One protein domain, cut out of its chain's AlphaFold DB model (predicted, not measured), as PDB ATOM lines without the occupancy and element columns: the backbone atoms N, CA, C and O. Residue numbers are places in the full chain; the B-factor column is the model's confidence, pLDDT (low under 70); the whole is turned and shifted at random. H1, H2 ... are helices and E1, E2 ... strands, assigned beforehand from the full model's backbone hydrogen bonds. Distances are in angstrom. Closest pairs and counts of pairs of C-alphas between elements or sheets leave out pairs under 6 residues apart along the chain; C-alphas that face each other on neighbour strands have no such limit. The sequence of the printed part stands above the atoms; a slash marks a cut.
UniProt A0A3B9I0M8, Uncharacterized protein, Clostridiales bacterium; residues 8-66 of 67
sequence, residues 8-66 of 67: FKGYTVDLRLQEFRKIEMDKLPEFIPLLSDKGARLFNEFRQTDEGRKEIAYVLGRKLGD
ATOM      1  N   PHE A   8     -43.743 -46.729 -52.621       95.12
ATOM      2  CA  PHE A   8     -44.152 -47.667 -51.590       95.12
ATOM      3  C   PHE A   8     -45.217 -48.619 -52.128       95.12
ATOM      4  O   PHE A   8     -46.271 -48.189 -52.593       95.12
ATOM      5  N   LYS A   9     -44.943 -49.928 -52.081       92.62
ATOM      6  CA  LYS A   9     -45.849 -50.986 -52.575       92.62
ATOM      7  C   LYS A   9     -46.354 -50.750 -54.013       92.62
ATOM      8  O   LYS A   9     -47.494 -51.064 -54.340       92.62
ATOM      9  N   GLY A  10     -45.504 -50.176 -54.866       91.62
ATOM     10  CA  GLY A  10     -45.840 -49.847 -56.255       91.62
ATOM     11  C   GLY A  10     -46.616 -48.540 -56.441       91.62
ATOM     12  O   GLY A  10     -46.955 -48.213 -57.573       91.62
ATOM     13  N   TYR A  11     -46.869 -47.783 -55.371       94.69
ATOM     14  CA  TYR A  11     -47.429 -46.436 -55.436       94.69
ATOM     15  C   TYR A  11     -46.336 -45.401 -55.218       94.69
ATOM     16  O   TYR A  11     -45.559 -45.487 -54.274       94.69
ATOM     17  N   THR A  12     -46.310 -44.376 -56.049       94.88
ATOM     18  CA  THR A  12     -45.599 -43.137 -55.758       94.88
ATOM     19  C   THR A  12     -46.351 -42.382 -54.663       94.88
ATOM     20  O   THR A  12     -47.561 -42.179 -54.780       94.88
ATOM     21  N   VAL A  13     -45.665 -41.973 -53.599       94.44
ATOM     22  CA  VAL A  13     -46.286 -41.262 -52.471       94.44
ATOM     23  C   VAL A  13     -46.066 -39.760 -52.634       94.44
ATOM     24  O   VAL A  13     -44.925 -39.304 -52.608       94.44
ATOM     25  N   ASP A  14     -47.142 -38.976 -52.772       91.56
ATOM     26  CA  ASP A  14     -47.071 -37.510 -52.734       91.56
ATOM     27  C   ASP A  14     -47.811 -36.979 -51.503       91.56
ATOM     28  O   ASP A  14     -49.020 -36.739 -51.513       91.56
ATOM     29  N   LEU A  15     -47.062 -36.780 -50.416       90.44
ATOM     30  CA  LEU A  15     -47.615 -36.275 -49.157       90.44
ATOM     31  C   LEU A  15     -48.084 -34.814 -49.241       90.44
ATOM     32  O   LEU A  15     -48.848 -34.382 -48.382       90.44
ATOM     33  N   ARG A  16     -47.668 -34.046 -50.259       89.38
ATOM     34  CA  ARG A  16     -48.134 -32.658 -50.446       89.38
ATOM     35  C   ARG A  16     -49.559 -32.637 -50.979       89.38
ATOM     36  O   ARG A  16     -50.357 -31.804 -50.567       89.38
ATOM     37  N   LEU A  17     -49.853 -33.566 -51.887       90.38
ATOM     38  CA  LEU A  17     -51.181 -33.758 -52.472       90.38
ATOM     39  C   LEU A  17     -52.045 -34.708 -51.644       90.38
ATOM     40  O   LEU A  17     -53.242 -34.800 -51.871       90.38
ATOM     41  N   GLN A  18     -51.448 -35.353 -50.643       93.38
ATOM     42  CA  GLN A  18     -52.093 -36.324 -49.773       93.38
ATOM     43  C   GLN A  18     -52.660 -37.520 -50.554       93.38
ATOM     44  O   GLN A  18     -53.751 -38.014 -50.269       93.38
ATOM     45  N   GLU A  19     -51.880 -38.039 -51.508       95.75
ATOM     46  CA  GLU A  19     -52.286 -39.160 -52.358       95.75
ATOM     47  C   GLU A  19     -51.176 -40.201 -52.558       95.75
ATOM     48  O   GLU A  19     -49.991 -39.879 -52.686       95.75
ATOM     49  N   PHE A  20     -51.588 -41.463 -52.677       95.75
ATOM     50  CA  PHE A  20     -50.800 -42.525 -53.295       95.75
ATOM     51  C   PHE A  20     -51.186 -42.636 -54.767       95.75
ATOM     52  O   PHE A  20     -52.368 -42.731 -55.093       95.75
ATOM     53  N   ARG A  21     -50.196 -42.641 -55.657       94.50
ATOM     54  CA  ARG A  21     -50.397 -42.620 -57.108       94.50
ATOM     55  C   ARG A  21     -49.752 -43.828 -57.747       94.50
ATOM     56  O   ARG A  21     -48.573 -44.079 -57.521       94.50
ATOM     57  N   LYS A  22     -50.478 -44.547 -58.587       94.31
ATOM     58  CA  LYS A  22     -49.915 -45.624 -59.397       94.31
ATOM     59  C   LYS A  22     -50.233 -45.364 -60.854       94.31
ATOM     60  O   LYS A  22     -51.392 -45.264 -61.237       94.31
ATOM     61  N   ILE A  23     -49.178 -45.226 -61.645       89.69
ATOM     62  CA  ILE A  23     -49.265 -44.990 -63.082       89.69
ATOM     63  C   ILE A  23     -48.558 -46.167 -63.740       89.69
ATOM     64  O   ILE A  23     -47.344 -46.318 -63.613       89.69
ATOM     65  N   GLU A  24     -49.333 -47.025 -64.386       88.81
ATOM     66  CA  GLU A  24     -48.835 -48.126 -65.207       88.81
ATOM     67  C   GLU A  24     -49.080 -47.767 -66.676       88.81
ATOM     68  O   GLU A  24     -50.083 -47.124 -66.991       88.81
ATOM     69  N   MET A  25     -48.177 -48.171 -67.579       84.44
ATOM     70  CA  MET A  25     -48.461 -48.077 -69.015       84.44
ATOM     71  C   MET A  25     -49.697 -48.925 -69.345       84.44
ATOM     72  O   MET A  25     -49.902 -49.983 -68.750       84.44
ATOM     73  N   ASP A  26     -50.536 -48.414 -70.248       91.25
ATOM     74  CA  ASP A  26     -51.756 -49.073 -70.740       91.25
ATOM     75  C   ASP A  26     -52.893 -49.254 -69.713       91.25
ATOM     76  O   ASP A  26     -53.890 -49.921 -69.996       91.25
ATOM     77  N   LYS A  27     -52.798 -48.625 -68.532       90.38
ATOM     78  CA  LYS A  27     -53.881 -48.591 -67.534       90.38
ATOM     79  C   LYS A  27     -54.249 -47.166 -67.147       90.38
ATOM     80  O   LYS A  27     -53.433 -46.247 -67.210       90.38
ATOM     81  N   LEU A  28     -55.489 -46.995 -66.689       92.44
ATOM     82  CA  LEU A  28     -55.898 -45.748 -66.055       92.44
ATOM     83  C   LEU A  28     -55.100 -45.540 -64.756       92.44
ATOM     84  O   LEU A  28     -54.926 -46.498 -63.997       92.44
ATOM     85  N   PRO A  29     -54.625 -44.312 -64.483       91.88
ATOM     86  CA  PRO A  29     -53.947 -44.002 -63.235       91.88
ATOM     87  C   PRO A  29     -54.836 -44.290 -62.021       91.88
ATOM     88  O   PRO A  29     -56.001 -43.892 -61.985       91.88
ATOM     89  N   GLU A  30     -54.268 -44.937 -61.007       93.75
ATOM     90  CA  GLU A  30     -54.931 -45.129 -59.719       93.75
ATOM     91  C   GLU A  30     -54.448 -44.064 -58.730       93.75
ATOM     92  O   GLU A  30     -53.244 -43.894 -58.512       93.75
ATOM     93  N   PHE A  31     -55.402 -43.381 -58.103       95.12
ATOM     94  CA  PHE A  31     -55.160 -42.412 -57.041       95.12
ATOM     95  C   PHE A  31     -55.889 -42.867 -55.780       95.12
ATOM     96  O   PHE A  31     -57.101 -43.077 -55.796       95.12
ATOM     97  N   ILE A  32     -55.155 -43.022 -54.681       95.19
ATOM     98  CA  ILE A  32     -55.722 -43.353 -53.374       95.19
ATOM     99  C   ILE A  32     -55.490 -42.160 -52.445       95.19
ATOM    100  O   ILE A  32     -54.342 -41.911 -52.057       95.19
ATOM    101  N   PRO A  33     -56.549 -41.444 -52.037       95.69
ATOM    102  CA  PRO A  33     -56.441 -40.393 -51.036       95.69
ATOM    103  C   PRO A  33     -55.942 -40.960 -49.709       95.69
ATOM    104  O   PRO A  33     -56.431 -41.995 -49.251       95.69
ATOM    105  N   LEU A  34     -55.022 -40.257 -49.052       92.69
ATOM    106  CA  LEU A  34     -54.470 -40.649 -47.753       92.69
ATOM    107  C   LEU A  34     -55.539 -40.811 -46.666       92.69
ATOM    108  O   LEU A  34     -55.390 -41.655 -45.790       92.69
ATOM    109  N   LEU A  35     -56.616 -40.027 -46.746       89.81
ATOM    110  CA  LEU A  35     -57.719 -40.038 -45.782       89.81
ATOM    111  C   LEU A  35     -58.759 -41.141 -46.032       89.81
ATOM    112  O   LEU A  35     -59.657 -41.322 -45.218       89.81
ATOM    113  N   SER A  36     -58.661 -41.881 -47.140       95.06
ATOM    114  CA  SER A  36     -59.500 -43.067 -47.353       95.06
ATOM    115  C   SER A  36     -59.065 -44.215 -46.435       95.06
ATOM    116  O   SER A  36     -57.899 -44.280 -46.050       95.06
ATOM    117  N   ASP A  37     -59.940 -45.184 -46.151       95.12
ATOM    118  CA  ASP A  37     -59.574 -46.368 -45.350       95.12
ATOM    119  C   ASP A  37     -58.340 -47.101 -45.899       95.12
ATOM    120  O   ASP A  37     -57.444 -47.509 -45.153       95.12
ATOM    121  N   LYS A  38     -58.263 -47.240 -47.231       93.88
ATOM    122  CA  LYS A  38     -57.116 -47.846 -47.924       93.88
ATOM    123  C   LYS A  38     -55.862 -46.985 -47.755       93.88
ATOM    124  O   LYS A  38     -54.801 -47.512 -47.423       93.88
ATOM    125  N   GLY A  39     -55.982 -45.672 -47.950       94.62
ATOM    126  CA  GLY A  39     -54.880 -44.720 -47.816       94.62
ATOM    127  C   GLY A  39     -54.329 -44.635 -46.395       94.62
ATOM    128  O   GLY A  39     -53.114 -44.661 -46.216       94.62
ATOM    129  N   ALA A  40     -55.196 -44.634 -45.383       94.19
ATOM    130  CA  ALA A  40     -54.801 -44.563 -43.982       94.19
ATOM    131  C   ALA A  40     -53.991 -45.798 -43.567       94.19
ATOM    132  O   ALA A  40     -52.964 -45.678 -42.895       94.19
ATOM    133  N   ARG A  41     -54.401 -46.989 -44.028       95.38
ATOM    134  CA  ARG A  41     -53.640 -48.232 -43.831       95.38
ATOM    135  C   ARG A  41     -52.268 -48.156 -44.497       95.38
ATOM    136  O   ARG A  41     -51.262 -48.376 -43.827       95.38
ATOM    137  N   LEU A  42     -52.223 -47.769 -45.775       95.06
ATOM    138  CA  LEU A  42     -50.967 -47.621 -46.519       95.06
ATOM    139  C   LEU A  42     -50.030 -46.606 -45.863       95.06
ATOM    140  O   LEU A  42     -48.833 -46.857 -45.751       95.06
ATOM    141  N   PHE A  43     -50.561 -45.485 -45.382       94.94
ATOM    142  CA  PHE A  43     -49.776 -44.466 -44.700       94.94
ATOM    143  C   PHE A  43     -49.233 -44.943 -43.358       94.94
ATOM    144  O   PHE A  43     -48.078 -44.673 -43.031       94.94
ATOM    145  N   ASN A  44     -50.037 -45.682 -42.592       94.62
ATOM    146  CA  ASN A  44     -49.604 -46.237 -41.317       94.62
ATOM    147  C   ASN A  44     -48.447 -47.233 -41.475       94.62
ATOM    148  O   ASN A  44     -47.590 -47.323 -40.596       94.62
ATOM    149  N   GLU A  45     -48.401 -47.959 -42.589       95.75
ATOM    150  CA  GLU A  45     -47.264 -48.810 -42.936       95.75
ATOM    151  C   GLU A  45     -46.088 -47.980 -43.469       95.75
ATOM    152  O   GLU A  45     -44.955 -48.139 -43.015       95.75
ATOM    153  N   PHE A  46     -46.350 -47.040 -44.379       94.88
ATOM    154  CA  PHE A  46     -45.324 -46.197 -44.989       94.88
ATOM    155  C   PHE A  46     -44.537 -45.394 -43.950       94.88
ATOM    156  O   PHE A  46     -43.308 -45.396 -43.985       94.88
ATOM    157  N   ARG A  47     -45.206 -44.776 -42.966       94.06
ATOM    158  CA  ARG A  47     -44.552 -43.980 -41.907       94.06
ATOM    159  C   ARG A  47     -43.591 -44.785 -41.025       94.06
ATOM    160  O   ARG A  47     -42.777 -44.197 -40.318       94.06
ATOM    161  N   GLN A  48     -43.699 -46.115 -41.021       95.25
ATOM    162  CA  GLN A  48     -42.785 -46.975 -40.269       95.25
ATOM    163  C   GLN A  48     -41.468 -47.213 -41.011       95.25
ATOM    164  O   GLN A  48     -40.472 -47.525 -40.358       95.25
ATOM    165  N   THR A  49     -41.444 -47.006 -42.331       94.56
ATOM    166  CA  THR A  49     -40.244 -47.113 -43.168       94.56
ATOM    167  C   THR A  49     -39.331 -45.896 -43.023       94.56
ATOM    168  O   THR A  49     -39.773 -44.799 -42.674       94.56
ATOM    169  N   ASP A  50     -38.047 -46.076 -43.335       94.00
ATOM    170  CA  ASP A  50     -37.056 -44.997 -43.287       94.00
ATOM    171  C   ASP A  50     -37.372 -43.880 -44.305       94.00
ATOM    172  O   ASP A  50     -37.301 -42.692 -43.986       94.00
ATOM    173  N   GLU A  51     -37.820 -44.257 -45.510       91.38
ATOM    174  CA  GLU A  51     -38.282 -43.324 -46.548       91.38
ATOM    175  C   GLU A  51     -39.516 -42.535 -46.108       91.38
ATOM    176  O   GLU A  51     -39.559 -41.320 -46.294       91.38
ATOM    177  N   GLY A  52     -40.489 -43.187 -45.468       91.94
ATOM    178  CA  GLY A  52     -41.677 -42.504 -44.965       91.94
ATOM    179  C   GLY A  52     -41.361 -41.492 -43.875       91.94
ATOM    180  O   GLY A  52     -41.879 -40.376 -43.910       91.94
ATOM    181  N   ARG A  53     -40.454 -41.823 -42.950       92.88
ATOM    182  CA  ARG A  53     -39.990 -40.875 -41.923       92.88
ATOM    183  C   ARG A  53     -39.300 -39.663 -42.546       92.88
ATOM    184  O   ARG A  53     -39.599 -38.537 -42.157       92.88
ATOM    185  N   LYS A  54     -38.425 -39.882 -43.534       91.94
ATOM    186  CA  LYS A  54     -37.749 -38.809 -44.284       91.94
ATOM    187  C   LYS A  54     -38.739 -37.930 -45.045       91.94
ATOM    188  O   LYS A  54     -38.612 -36.708 -45.011       91.94
ATOM    189  N   GLU A  55     -39.737 -38.528 -45.693       91.81
ATOM    190  CA  GLU A  55     -40.749 -37.789 -46.452       91.81
ATOM    191  C   GLU A  55     -41.625 -36.928 -45.541       91.81
ATOM    192  O   GLU A  55     -41.854 -35.753 -45.829       91.81
ATOM    193  N   ILE A  56     -42.056 -37.479 -44.404       91.94
ATOM    194  CA  ILE A  56     -42.828 -36.749 -43.394       91.94
ATOM    195  C   ILE A  56     -41.996 -35.598 -42.822       91.94
ATOM    196  O   ILE A  56     -42.476 -34.467 -42.778       91.94
ATOM    197  N   ALA A  57     -40.743 -35.853 -42.435       90.75
ATOM    198  CA  ALA A  57     -39.847 -34.820 -41.920       90.75
ATOM    199  C   ALA A  57     -39.623 -33.694 -42.943       90.75
ATOM    200  O   ALA A  57     -39.661 -32.522 -42.579       90.75
ATOM    201  N   TYR A  58     -39.462 -34.033 -44.225       89.50
ATOM    202  CA  TYR A  58     -39.344 -33.051 -45.299       89.50
ATOM    203  C   TYR A  58     -40.596 -32.173 -45.422       89.50
ATOM    204  O   TYR A  58     -40.488 -30.950 -45.496       89.50
ATOM    205  N   VAL A  59     -41.790 -32.776 -45.448       87.81
ATOM    206  CA  VAL A  59     -43.044 -32.021 -45.603       87.81
ATOM    207  C   VAL A  59     -43.318 -31.140 -44.386       87.81
ATOM    208  O   VAL A  59     -43.714 -29.986 -44.547       87.81
ATOM    209  N   LEU A  60     -43.063 -31.644 -43.177       86.12
ATOM    210  CA  LEU A  60     -43.203 -30.867 -41.946       86.12
ATOM    211  C   LEU A  60     -42.180 -29.729 -41.868       86.12
ATOM    212  O   LEU A  60     -42.552 -28.601 -41.557       86.12
ATOM    213  N   GLY A  61     -40.917 -30.002 -42.204       85.56
ATOM    214  CA  GLY A  61     -39.856 -28.996 -42.243       85.56
ATOM    215  C   GLY A  61     -40.135 -27.891 -43.261       85.56
ATOM    216  O   GLY A  61     -39.871 -26.727 -42.984       85.56
ATOM    217  N   ARG A  62     -40.749 -28.228 -44.402       77.50
ATOM    218  CA  ARG A  62     -41.213 -27.235 -45.376       77.50
ATOM    219  C   ARG A  62     -42.297 -26.334 -44.787       77.50
ATOM    220  O   ARG A  62     -42.151 -25.124 -44.830       77.50
ATOM    221  N   LYS A  63     -43.322 -26.922 -44.159       68.31
ATOM    222  CA  LYS A  63     -44.439 -26.174 -43.558       68.31
ATOM    223  C   LYS A  63     -43.992 -25.193 -42.461       68.31
ATOM    224  O   LYS A  63     -44.667 -24.197 -42.232       68.31
ATOM    225  N   LEU A  64     -42.878 -25.475 -41.786       67.06
ATOM    226  CA  LEU A  64     -42.272 -24.594 -40.781       67.06
ATOM    227  C   LEU A  64     -41.462 -23.434 -41.385       67.06
ATOM    228  O   LEU A  64     -41.295 -22.424 -40.715       67.06
ATOM    229  N   GLY A  65     -40.961 -23.570 -42.616       59.06
ATOM    230  CA  GLY A  65     -40.201 -22.526 -43.316       59.06
ATOM    231  C   GLY A  65     -41.052 -21.572 -44.161       59.06
ATOM    232  O   GLY A  65     -40.499 -20.659 -44.763       59.06
ATOM    233  N   ASP A  66     -42.366 -21.796 -44.229       59.16
ATOM    234  CA  ASP A  66     -43.345 -20.960 -44.943       59.16
ATOM    235  C   ASP A  66     -43.967 -19.857 -44.038       59.16
ATOM    236  O   ASP A  66     -44.991 -19.277 -44.403       59.16
TER     237      ASP A  66
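What this domain is: This is residues 8 to 66 of the 67 residues of an uncharacterized protein of Clostridiales bacterium (UniProt A0A3B9I0M8). A small sheet of three short strands has H1 crossing over one face, making two layers, while H2 turns off at a corner beyond H1, and residues 61 to 66, of which 61 to 65 belong to H2, stick out. The printed part has 59 residues, mixed in class: E1, E2, E3, a meander in that order, each strand the antiparallel neighbour of the one before, then H1 and H2. It is only just compact, close to loose, with a radius of gyration of 12.2 A for the C-alphas, spanning 39 by 23 by 20 A.

How they stand to each other: E2, residues 19 to 22, forms hairpins with E1, residues 11 to 14 (N 12 to O 21, 2.7 A), and E3, residues 30 to 33 (N 22 to O 30, 2.8 A). H1, residues 37 to 46, is on the sheet at a height of 9.3 A, across the strands; its closest C-alphas to E3 are Gly 39 and Pro 33, 5.6 A. H2, residues 50 to 65, is close but not clearly touching H1, about perpendicular at 80 degrees; the closest C-alphas are Phe 46 and Gly 52, 5.2 A. In both helices every O i to N i+4 pair is within hydrogen-bond range.

Where its parts are: E1 begins at C-alpha 11 (-47.429, -46.436, -55.436). H1 is 14.3 A long; H2, 22.7 A, ends at C-alpha 65 (-40.201, -22.526, -43.316).

The domain as a whole: The printed part has no cut and no long link. Residues 63 to 66 have pLDDT under 70.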